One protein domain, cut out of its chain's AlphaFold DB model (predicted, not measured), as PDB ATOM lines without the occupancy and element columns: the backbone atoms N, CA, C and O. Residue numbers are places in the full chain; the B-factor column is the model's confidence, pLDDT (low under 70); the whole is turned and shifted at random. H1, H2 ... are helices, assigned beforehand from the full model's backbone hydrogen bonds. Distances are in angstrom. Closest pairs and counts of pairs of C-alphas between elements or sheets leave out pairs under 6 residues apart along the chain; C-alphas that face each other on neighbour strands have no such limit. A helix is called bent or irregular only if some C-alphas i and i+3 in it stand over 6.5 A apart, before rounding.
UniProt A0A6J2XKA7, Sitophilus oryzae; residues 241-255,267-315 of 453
ATOM      1  N   ASP A 241     -20.978  12.366  11.499       66.88
ATOM      2  CA  ASP A 241     -21.385  11.350  12.483       66.88
ATOM      3  C   ASP A 241     -22.408  11.904  13.494       66.88
ATOM      4  O   ASP A 241     -23.316  11.184  13.915       66.88
ATOM      5  N   ILE A 242     -22.309  13.191  13.858       71.75
ATOM      6  CA  ILE A 242     -23.338  13.857  14.679       71.75
ATOM      7  C   ILE A 242     -24.641  14.008  13.885       71.75
ATOM      8  O   ILE A 242     -25.719  13.789  14.440       71.75
ATOM      9  N   GLU A 243     -24.557  14.374  12.603       74.19
ATOM     10  CA  GLU A 243     -25.723  14.484  11.721       74.19
ATOM     11  C   GLU A 243     -26.422  13.128  11.554       74.19
ATOM     12  O   GLU A 243     -27.625  13.056  11.791       74.19
ATOM     13  N   LYS A 244     -25.680  12.036  11.321       75.69
ATOM     14  CA  LYS A 244     -26.240  10.668  11.263       75.69
ATOM     15  C   LYS A 244     -26.919  10.248  12.565       75.69
ATOM     16  O   LYS A 244     -27.996   9.655  12.545       75.69
ATOM     17  N   LEU A 245     -26.323  10.567  13.717       72.62
ATOM     18  CA  LEU A 245     -26.937  10.277  15.014       72.62
ATOM     19  C   LEU A 245     -28.244  11.061  15.199       72.62
ATOM     20  O   LEU A 245     -29.242  10.508  15.657       72.62
ATOM     21  N   LYS A 246     -28.249  12.338  14.811       78.75
ATOM     22  CA  LYS A 246     -29.420  13.215  14.891       78.75
ATOM     23  C   LYS A 246     -30.543  12.755  13.960       78.75
ATOM     24  O   LYS A 246     -31.703  12.777  14.371       78.75
ATOM     25  N   GLU A 247     -30.215  12.321  12.747       79.44
ATOM     26  CA  GLU A 247     -31.160  11.737  11.787       79.44
ATOM     27  C   GLU A 247     -31.784  10.443  12.322       79.44
ATOM     28  O   GLU A 247     -33.004  10.294  12.285       79.44
ATOM     29  N   ASN A 248     -30.988   9.551  12.916       75.56
ATOM     30  CA  ASN A 248     -31.509   8.323  13.524       75.56
ATOM     31  C   ASN A 248     -32.445   8.616  14.706       75.56
ATOM     32  O   ASN A 248     -33.529   8.041  14.806       75.56
ATOM     33  N   LEU A 249     -32.074   9.564  15.569       78.00
ATOM     34  CA  LEU A 249     -32.865   9.928  16.747       78.00
ATOM     35  C   LEU A 249     -34.181  10.619  16.356       78.00
ATOM     36  O   LEU A 249     -35.233  10.314  16.912       78.00
ATOM     37  N   THR A 250     -34.155  11.496  15.348       79.50
ATOM     38  CA  THR A 250     -35.377  12.107  14.791       79.50
ATOM     39  C   THR A 250     -36.244  11.095  14.044       79.50
ATOM     40  O   THR A 250     -37.468  11.133  14.174       79.50
ATOM     41  N   GLY A 251     -35.639  10.147  13.325       77.56
ATOM     42  CA  GLY A 251     -36.338   9.025  12.701       77.56
ATOM     43  C   GLY A 251     -37.079   8.163  13.722       77.56
ATOM     44  O   GLY A 251     -38.246   7.836  13.514       77.56
ATOM     45  N   PHE A 252     -36.444   7.862  14.854       76.00
ATOM     46  CA  PHE A 252     -37.051   7.115  15.951       76.00
ATOM     47  C   PHE A 252     -38.184   7.889  16.640       76.00
ATOM     48  O   PHE A 252     -39.273   7.352  16.841       76.00
ATOM     49  N   LEU A 253     -37.979   9.179  16.920       78.38
ATOM     50  CA  LEU A 253     -38.992  10.029  17.554       78.38
ATOM     51  C   LEU A 253     -40.261  10.154  16.690       78.38
ATOM     52  O   LEU A 253     -41.376  10.140  17.209       78.38
ATOM     53  N   ASN A 254     -40.094  10.189  15.364       77.06
ATOM     54  CA  ASN A 254     -41.189  10.189  14.393       77.06
ATOM     55  C   ASN A 254     -41.894   8.832  14.238       77.06
ATOM     56  O   ASN A 254     -43.003   8.779  13.708       77.06
ATOM     57  N   LYS A 255     -41.258   7.721  14.628       72.81
ATOM     58  CA  LYS A 255     -41.914   6.406  14.698       72.81
ATOM     59  C   LYS A 255     -42.727   6.287  15.984       72.81
ATOM     60  O   LYS A 255     -43.886   5.899  15.920       72.81
ATOM     61  N   LYS A 267     -50.117  -5.868  23.372       75.12
ATOM     62  CA  LYS A 267     -49.293  -6.330  22.243       75.12
ATOM     63  C   LYS A 267     -48.566  -5.189  21.531       75.12
ATOM     64  O   LYS A 267     -47.428  -5.380  21.106       75.12
ATOM     65  N   ASP A 268     -49.194  -4.025  21.414       74.56
ATOM     66  CA  ASP A 268     -48.586  -2.841  20.805       74.56
ATOM     67  C   ASP A 268     -47.532  -2.243  21.736       74.56
ATOM     68  O   ASP A 268     -46.445  -1.891  21.281       74.56
ATOM     69  N   VAL A 269     -47.790  -2.246  23.049       76.19
ATOM     70  CA  VAL A 269     -46.809  -1.849  24.073       76.19
ATOM     71  C   VAL A 269     -45.571  -2.748  24.022       76.19
ATOM     72  O   VAL A 269     -44.453  -2.244  23.950       76.19
ATOM     73  N   SER A 270     -45.757  -4.070  23.946       77.56
ATOM     74  CA  SER A 270     -44.646  -5.030  23.831       77.56
ATOM     75  C   SER A 270     -43.825  -4.828  22.547       77.56
ATOM     76  O   SER A 270     -42.607  -5.013  22.528       77.56
ATOM     77  N   LYS A 271     -44.483  -4.439  21.448       79.88
ATOM     78  CA  LYS A 271     -43.820  -4.156  20.170       79.88
ATOM     79  C   LYS A 271     -43.009  -2.860  20.229       79.88
ATOM     80  O   LYS A 271     -41.878  -2.844  19.748       79.88
ATOM     81  N   ILE A 272     -43.559  -1.815  20.848       79.44
ATOM     82  CA  ILE A 272     -42.859  -0.547  21.084       79.44
ATOM     83  C   ILE A 272     -41.652  -0.780  22.000       79.44
ATOM     84  O   ILE A 272     -40.566  -0.293  21.701       79.44
ATOM     85  N   GLU A 273     -41.794  -1.576  23.064       80.81
ATOM     86  CA  GLU A 273     -40.689  -1.919  23.968       80.81
ATOM     87  C   GLU A 273     -39.541  -2.627  23.227       80.81
ATOM     88  O   GLU A 273     -38.369  -2.278  23.399       80.81
ATOM     89  N   LEU A 274     -39.867  -3.577  22.344       82.25
ATOM     90  CA  LEU A 274     -38.875  -4.264  21.520       82.25
ATOM     91  C   LEU A 274     -38.177  -3.308  20.537       82.25
ATOM     92  O   LEU A 274     -36.962  -3.394  20.352       82.25
ATOM     93  N   GLU A 275     -38.921  -2.386  19.921       81.31
ATOM     94  CA  GLU A 275     -38.371  -1.392  18.994       81.31
ATOM     95  C   GLU A 275     -37.453  -0.391  19.713       81.31
ATOM     96  O   GLU A 275     -36.335  -0.149  19.256       81.31
ATOM     97  N   VAL A 276     -37.854   0.090  20.895       82.44
ATOM     98  CA  VAL A 276     -37.028   0.944  21.765       82.44
ATOM     99  C   VAL A 276     -35.739   0.226  22.163       82.44
ATOM    100  O   VAL A 276     -34.657   0.808  22.087       82.44
ATOM    101  N   LYS A 277     -35.822  -1.051  22.552       84.94
ATOM    102  CA  LYS A 277     -34.653  -1.837  22.966       84.94
ATOM    103  C   LYS A 277     -33.669  -2.069  21.818       84.94
ATOM    104  O   LYS A 277     -32.455  -2.057  22.033       84.94
ATOM    105  N   ASN A 278     -34.170  -2.272  20.602       82.50
ATOM    106  CA  ASN A 278     -33.328  -2.440  19.419       82.50
ATOM    107  C   ASN A 278     -32.618  -1.137  19.037       82.50
ATOM    108  O   ASN A 278     -31.416  -1.155  18.779       82.50
ATOM    109  N   GLU A 279     -33.326  -0.008  19.068       82.25
ATOM    110  CA  GLU A 279     -32.742   1.306  18.771       82.25
ATOM    111  C   GLU A 279     -31.740   1.738  19.851       82.25
ATOM    112  O   GLU A 279     -30.667   2.252  19.534       82.25
ATOM    113  N   LEU A 280     -32.004   1.428  21.126       83.44
ATOM    114  CA  LEU A 280     -31.051   1.667  22.213       83.44
ATOM    115  C   LEU A 280     -29.749   0.867  22.023       83.44
ATOM    116  O   LEU A 280     -28.662   1.415  22.199       83.44
ATOM    117  N   ASN A 281     -29.841  -0.402  21.611       83.69
ATOM    118  CA  ASN A 281     -28.664  -1.222  21.296       83.69
ATOM    119  C   ASN A 281     -27.881  -0.691  20.086       83.69
ATOM    120  O   ASN A 281     -26.649  -0.736  20.074       83.69
ATOM    121  N   LEU A 282     -28.575  -0.181  19.064       82.62
ATOM    122  CA  LEU A 282     -27.934   0.423  17.897       82.62
ATOM    123  C   LEU A 282     -27.177   1.701  18.284       82.62
ATOM    124  O   LEU A 282     -26.021   1.878  17.895       82.62
ATOM    125  N   LEU A 283     -27.802   2.559  19.095       80.50
ATOM    126  CA  LEU A 283     -27.194   3.782  19.620       80.50
ATOM    127  C   LEU A 283     -25.971   3.484  20.491       80.50
ATOM    128  O   LEU A 283     -24.955   4.163  20.346       80.50
ATOM    129  N   LEU A 284     -26.036   2.450  21.334       84.75
ATOM    130  CA  LEU A 284     -24.907   2.021  22.159       84.75
ATOM    131  C   LEU A 284     -23.709   1.612  21.292       84.75
ATOM    132  O   LEU A 284     -22.612   2.133  21.476       84.75
ATOM    133  N   ARG A 285     -23.937   0.778  20.270       83.88
ATOM    134  CA  ARG A 285     -22.885   0.333  19.341       83.88
ATOM    135  C   ARG A 285     -22.266   1.493  18.550       83.88
ATOM    136  O   ARG A 285     -21.070   1.488  18.264       83.88
ATOM    137  N   ILE A 286     -23.070   2.488  18.167       81.31
ATOM    138  CA  ILE A 286     -22.569   3.710  17.517       81.31
ATOM    139  C   ILE A 286     -21.729   4.533  18.505       81.31
ATOM    140  O   ILE A 286     -20.671   5.031  18.122       81.31
ATOM    141  N   GLY A 287     -22.167   4.643  19.762       77.94
ATOM    142  CA  GLY A 287     -21.435   5.316  20.836       77.94
ATOM    143  C   GLY A 287     -20.050   4.714  21.073       77.94
ATOM    144  O   GLY A 287     -19.059   5.435  20.979       77.94
ATOM    145  N   GLU A 288     -19.973   3.396  21.263       83.62
ATOM    146  CA  GLU A 288     -18.710   2.659  21.445       83.62
ATOM    147  C   GLU A 288     -17.750   2.878  20.265       83.62
ATOM    148  O   GLU A 288     -16.562   3.149  20.443       83.62
ATOM    149  N   LYS A 289     -18.268   2.843  19.030       83.50
ATOM    150  CA  LYS A 289     -17.464   3.080  17.823       83.50
ATOM    151  C   LYS A 289     -16.895   4.502  17.760       83.50
ATOM    152  O   LYS A 289     -15.790   4.697  17.251       83.50
ATOM    153  N   LEU A 290     -17.645   5.499  18.228       79.12
ATOM    154  CA  LEU A 290     -17.175   6.885  18.290       79.12
ATOM    155  C   LEU A 290     -16.124   7.079  19.384       79.12
ATOM    156  O   LEU A 290     -15.185   7.846  19.181       79.12
ATOM    157  N   GLU A 291     -16.261   6.381  20.508       82.69
ATOM    158  CA  GLU A 291     -15.293   6.420  21.602       82.69
ATOM    159  C   GLU A 291     -13.946   5.815  21.191       82.69
ATOM    160  O   GLU A 291     -12.911   6.453  21.379       82.69
ATOM    161  N   ILE A 292     -13.955   4.663  20.510       80.44
ATOM    162  CA  ILE A 292     -12.739   4.046  19.952       80.44
ATOM    163  C   ILE A 292     -12.025   5.013  18.998       80.44
ATOM    164  O   ILE A 292     -10.833   5.270  19.156       80.44
ATOM    165  N   LYS A 293     -12.757   5.628  18.060       84.31
ATOM    166  CA  LYS A 293     -12.181   6.618  17.133       84.31
ATOM    167  C   LYS A 293     -11.612   7.848  17.844       84.31
ATOM    168  O   LYS A 293     -10.618   8.415  17.397       84.31
ATOM    169  N   ALA A 294     -12.248   8.301  18.923       80.94
ATOM    170  CA  ALA A 294     -11.748   9.432  19.699       80.94
ATOM    171  C   ALA A 294     -10.408   9.098  20.376       80.94
ATOM    172  O   ALA A 294      -9.506   9.936  20.390       80.94
ATOM    173  N   ILE A 295     -10.262   7.869  20.879       82.31
ATOM    174  CA  ILE A 295      -9.015   7.367  21.465       82.31
ATOM    175  C   ILE A 295      -7.922   7.234  20.395       82.31
ATOM    176  O   ILE A 295      -6.805   7.699  20.612       82.31
ATOM    177  N   GLU A 296      -8.235   6.667  19.227       82.50
ATOM    178  CA  GLU A 296      -7.292   6.560  18.101       82.50
ATOM    179  C   GLU A 296      -6.748   7.931  17.677       82.50
ATOM    180  O   GLU A 296      -5.538   8.106  17.538       82.50
ATOM    181  N   ASN A 297      -7.626   8.930  17.540       80.69
ATOM    182  CA  ASN A 297      -7.218  10.288  17.186       80.69
ATOM    183  C   ASN A 297      -6.301  10.917  18.243       80.69
ATOM    184  O   ASN A 297      -5.331  11.578  17.880       80.69
ATOM    185  N   LYS A 298      -6.567  10.678  19.534       86.62
ATOM    186  CA  LYS A 298      -5.713  11.166  20.625       86.62
ATOM    187  C   LYS A 298      -4.292  10.606  20.510       86.62
ATOM    188  O   LYS A 298      -3.333  11.364  20.615       86.62
ATOM    189  N   TYR A 299      -4.155   9.302  20.264       84.50
ATOM    190  CA  TYR A 299      -2.838   8.682  20.098       84.50
ATOM    191  C   TYR A 299      -2.120   9.164  18.834       84.50
ATOM    192  O   TYR A 299      -0.913   9.387  18.866       84.50
ATOM    193  N   LEU A 300      -2.842   9.375  17.730       87.00
ATOM    194  CA  LEU A 300      -2.255   9.941  16.511       87.00
ATOM    195  C   LEU A 300      -1.724  11.364  16.729       87.00
ATOM    196  O   LEU A 300      -0.644  11.701  16.242       87.00
ATOM    197  N   GLU A 301      -2.454  12.190  17.476       84.44
ATOM    198  CA  GLU A 301      -2.036  13.548  17.820       84.44
ATOM    199  C   GLU A 301      -0.825  13.551  18.767       84.44
ATOM    200  O   GLU A 301       0.126  14.301  18.547       84.44
ATOM    201  N   GLU A 302      -0.791  12.654  19.754       85.94
ATOM    202  CA  GLU A 302       0.361  12.472  20.644       85.94
ATOM    203  C   GLU A 302       1.620  12.040  19.876       85.94
ATOM    204  O   GLU A 302       2.683  12.637  20.048       85.94
ATOM    205  N   ILE A 303       1.496  11.081  18.950       84.12
ATOM    206  CA  ILE A 303       2.591  10.675  18.056       84.12
ATOM    207  C   ILE A 303       3.067  11.860  17.206       84.12
ATOM    208  O   ILE A 303       4.272  12.059  17.037       84.12
ATOM    209  N   SER A 304       2.140  12.664  16.679       87.62
ATOM    210  CA  SER A 304       2.477  13.861  15.905       87.62
ATOM    211  C   SER A 304       3.238  14.891  16.748       87.62
ATOM    212  O   SER A 304       4.232  15.447  16.282       87.62
ATOM    213  N   ASN A 305       2.821  15.107  17.997       85.81
ATOM    214  CA  ASN A 305       3.478  16.028  18.923       85.81
ATOM    215  C   ASN A 305       4.876  15.545  19.325       85.81
ATOM    216  O   ASN A 305       5.818  16.333  19.304       85.81
ATOM    217  N   LEU A 306       5.046  14.253  19.620       85.62
ATOM    218  CA  LEU A 306       6.361  13.667  19.910       85.62
ATOM    219  C   LEU A 306       7.307  13.781  18.709       85.62
ATOM    220  O   LEU A 306       8.482  14.115  18.860       85.62
ATOM    221  N   LYS A 307       6.789  13.562  17.496       84.25
ATOM    222  CA  LYS A 307       7.555  13.748  16.261       84.25
ATOM    223  C   LYS A 307       7.971  15.207  16.068       84.25
ATOM    224  O   LYS A 307       9.106  15.464  15.678       84.25
ATOM    225  N   PHE A 308       7.078  16.150  16.363       82.94
ATOM    226  CA  PHE A 308       7.391  17.576  16.318       82.94
ATOM    227  C   PHE A 308       8.467  17.953  17.344       82.94
ATOM    228  O   PHE A 308       9.431  18.611  16.973       82.94
ATOM    229  N   GLN A 309       8.381  17.463  18.585       80.62
ATOM    230  CA  GLN A 309       9.393  17.703  19.623       80.62
ATOM    231  C   GLN A 309      10.771  17.132  19.263       80.62
ATOM    232  O   GLN A 309      11.789  17.756  19.556       80.62
ATOM    233  N   LEU A 310      10.830  15.970  18.603       75.19
ATOM    234  CA  LEU A 310      12.086  15.418  18.079       75.19
ATOM    235  C   LEU A 310      12.676  16.295  16.966       75.19
ATOM    236  O   LEU A 310      13.883  16.529  16.938       75.19
ATOM    237  N   GLU A 311      11.836  16.804  16.065       77.81
ATOM    238  CA  GLU A 311      12.256  17.717  14.995       77.81
ATOM    239  C   GLU A 311      12.686  19.090  15.548       77.81
ATOM    240  O   GLU A 311      13.621  19.704  15.037       77.81
ATOM    241  N   GLU A 312      12.036  19.566  16.608       74.38
ATOM    242  CA  GLU A 312      12.368  20.809  17.310       74.38
ATOM    243  C   GLU A 312      13.670  20.670  18.108       74.38
ATOM    244  O   GLU A 312      14.574  21.481  17.928       74.38
ATOM    245  N   SER A 313      13.861  19.557  18.826       64.31
ATOM    246  CA  SER A 313      15.144  19.214  19.469       64.31
ATOM    247  C   SER A 313      16.295  19.155  18.455       64.31
ATOM    248  O   SER A 313      17.429  19.530  18.751       64.31
ATOM    249  N   ARG A 314      16.013  18.730  17.215       59.59
ATOM    250  CA  ARG A 314      16.986  18.733  16.113       59.59
ATOM    251  C   ARG A 314      17.324  20.144  15.621       59.59
ATOM    252  O   ARG A 314      18.456  20.384  15.206       59.59
ATOM    253  N   LYS A 315      16.364  21.071  15.655       59.84
ATOM    254  CA  LYS A 315      16.537  22.474  15.238       59.84
ATOM    255  C   LYS A 315      17.185  23.340  16.316       59.84
ATOM    256  O   LYS A 315      17.975  24.210  15.962       59.84
TER     257      LYS A 315
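Overview. This is residues 241 to 255 and 267 to 315 of the 453 residues of a protein of Sitophilus oryzae (UniProt A0A6J2XKA7). Picture one long, nearly straight helix, H2, that makes the whole length of a thin rod, with a much shorter helix, H1, running back alongside part of it in the opposite direction. H1 lies loosely beside H2, and residues 291 to 315 of H2 stick out past it as a bare arm. The printed part has 64 residues with two named helices, H1 then H2, and no named strand; the class is all helix. It is extended, with a radius of gyration of the C-alphas of 20.5 A, and its C-alphas span 72 by 17 by 7 A.

Arrangement. Begin with H1, residues 241 to 255, and set beside it H2, residues 267 to 315. They are close but not clearly touching, with 2 pairs of C-alphas within 8 A. Look at Phe 252 and Glu 279 for the closest C-alphas of the two helices, 7.8 A apart. Their lines stand at a shallow tilt of 8 degrees, and they run opposite ways. Their centres are 17.8 A apart. In both H1 and H2, every O i to N i+4 pair is within hydrogen-bond range. Residues 291 to 315, which belong to H2, stand free.

Along the chain. Find C-alpha 241 at (-21.385, 11.350, 12.483); from there H1 runs 21.2 A to C-alpha 255 at (-41.914, 6.406, 14.698). Then find C-alpha 267 at (-49.293, -6.330, 22.243), where H2 begins; it runs 72.2 A to C-alpha 315 at (16.537, 22.474, 15.238). Neither helix is bent.

Size, cuts and confidence. The two C-alphas farthest apart are those of Lys 267 and Lys 315, 72.2 A. Residues 256 to 266 are not printed, and C-alphas 255 and 267 are 16.5 A apart across this cut. Without the free stretch, the remaining 39 residues span 35 by 20 by 6 A. Read the B-factor column for the model's pLDDT: the mean of the printed part is 79.4, and residue 241 and residues 313 to 315 are under 70.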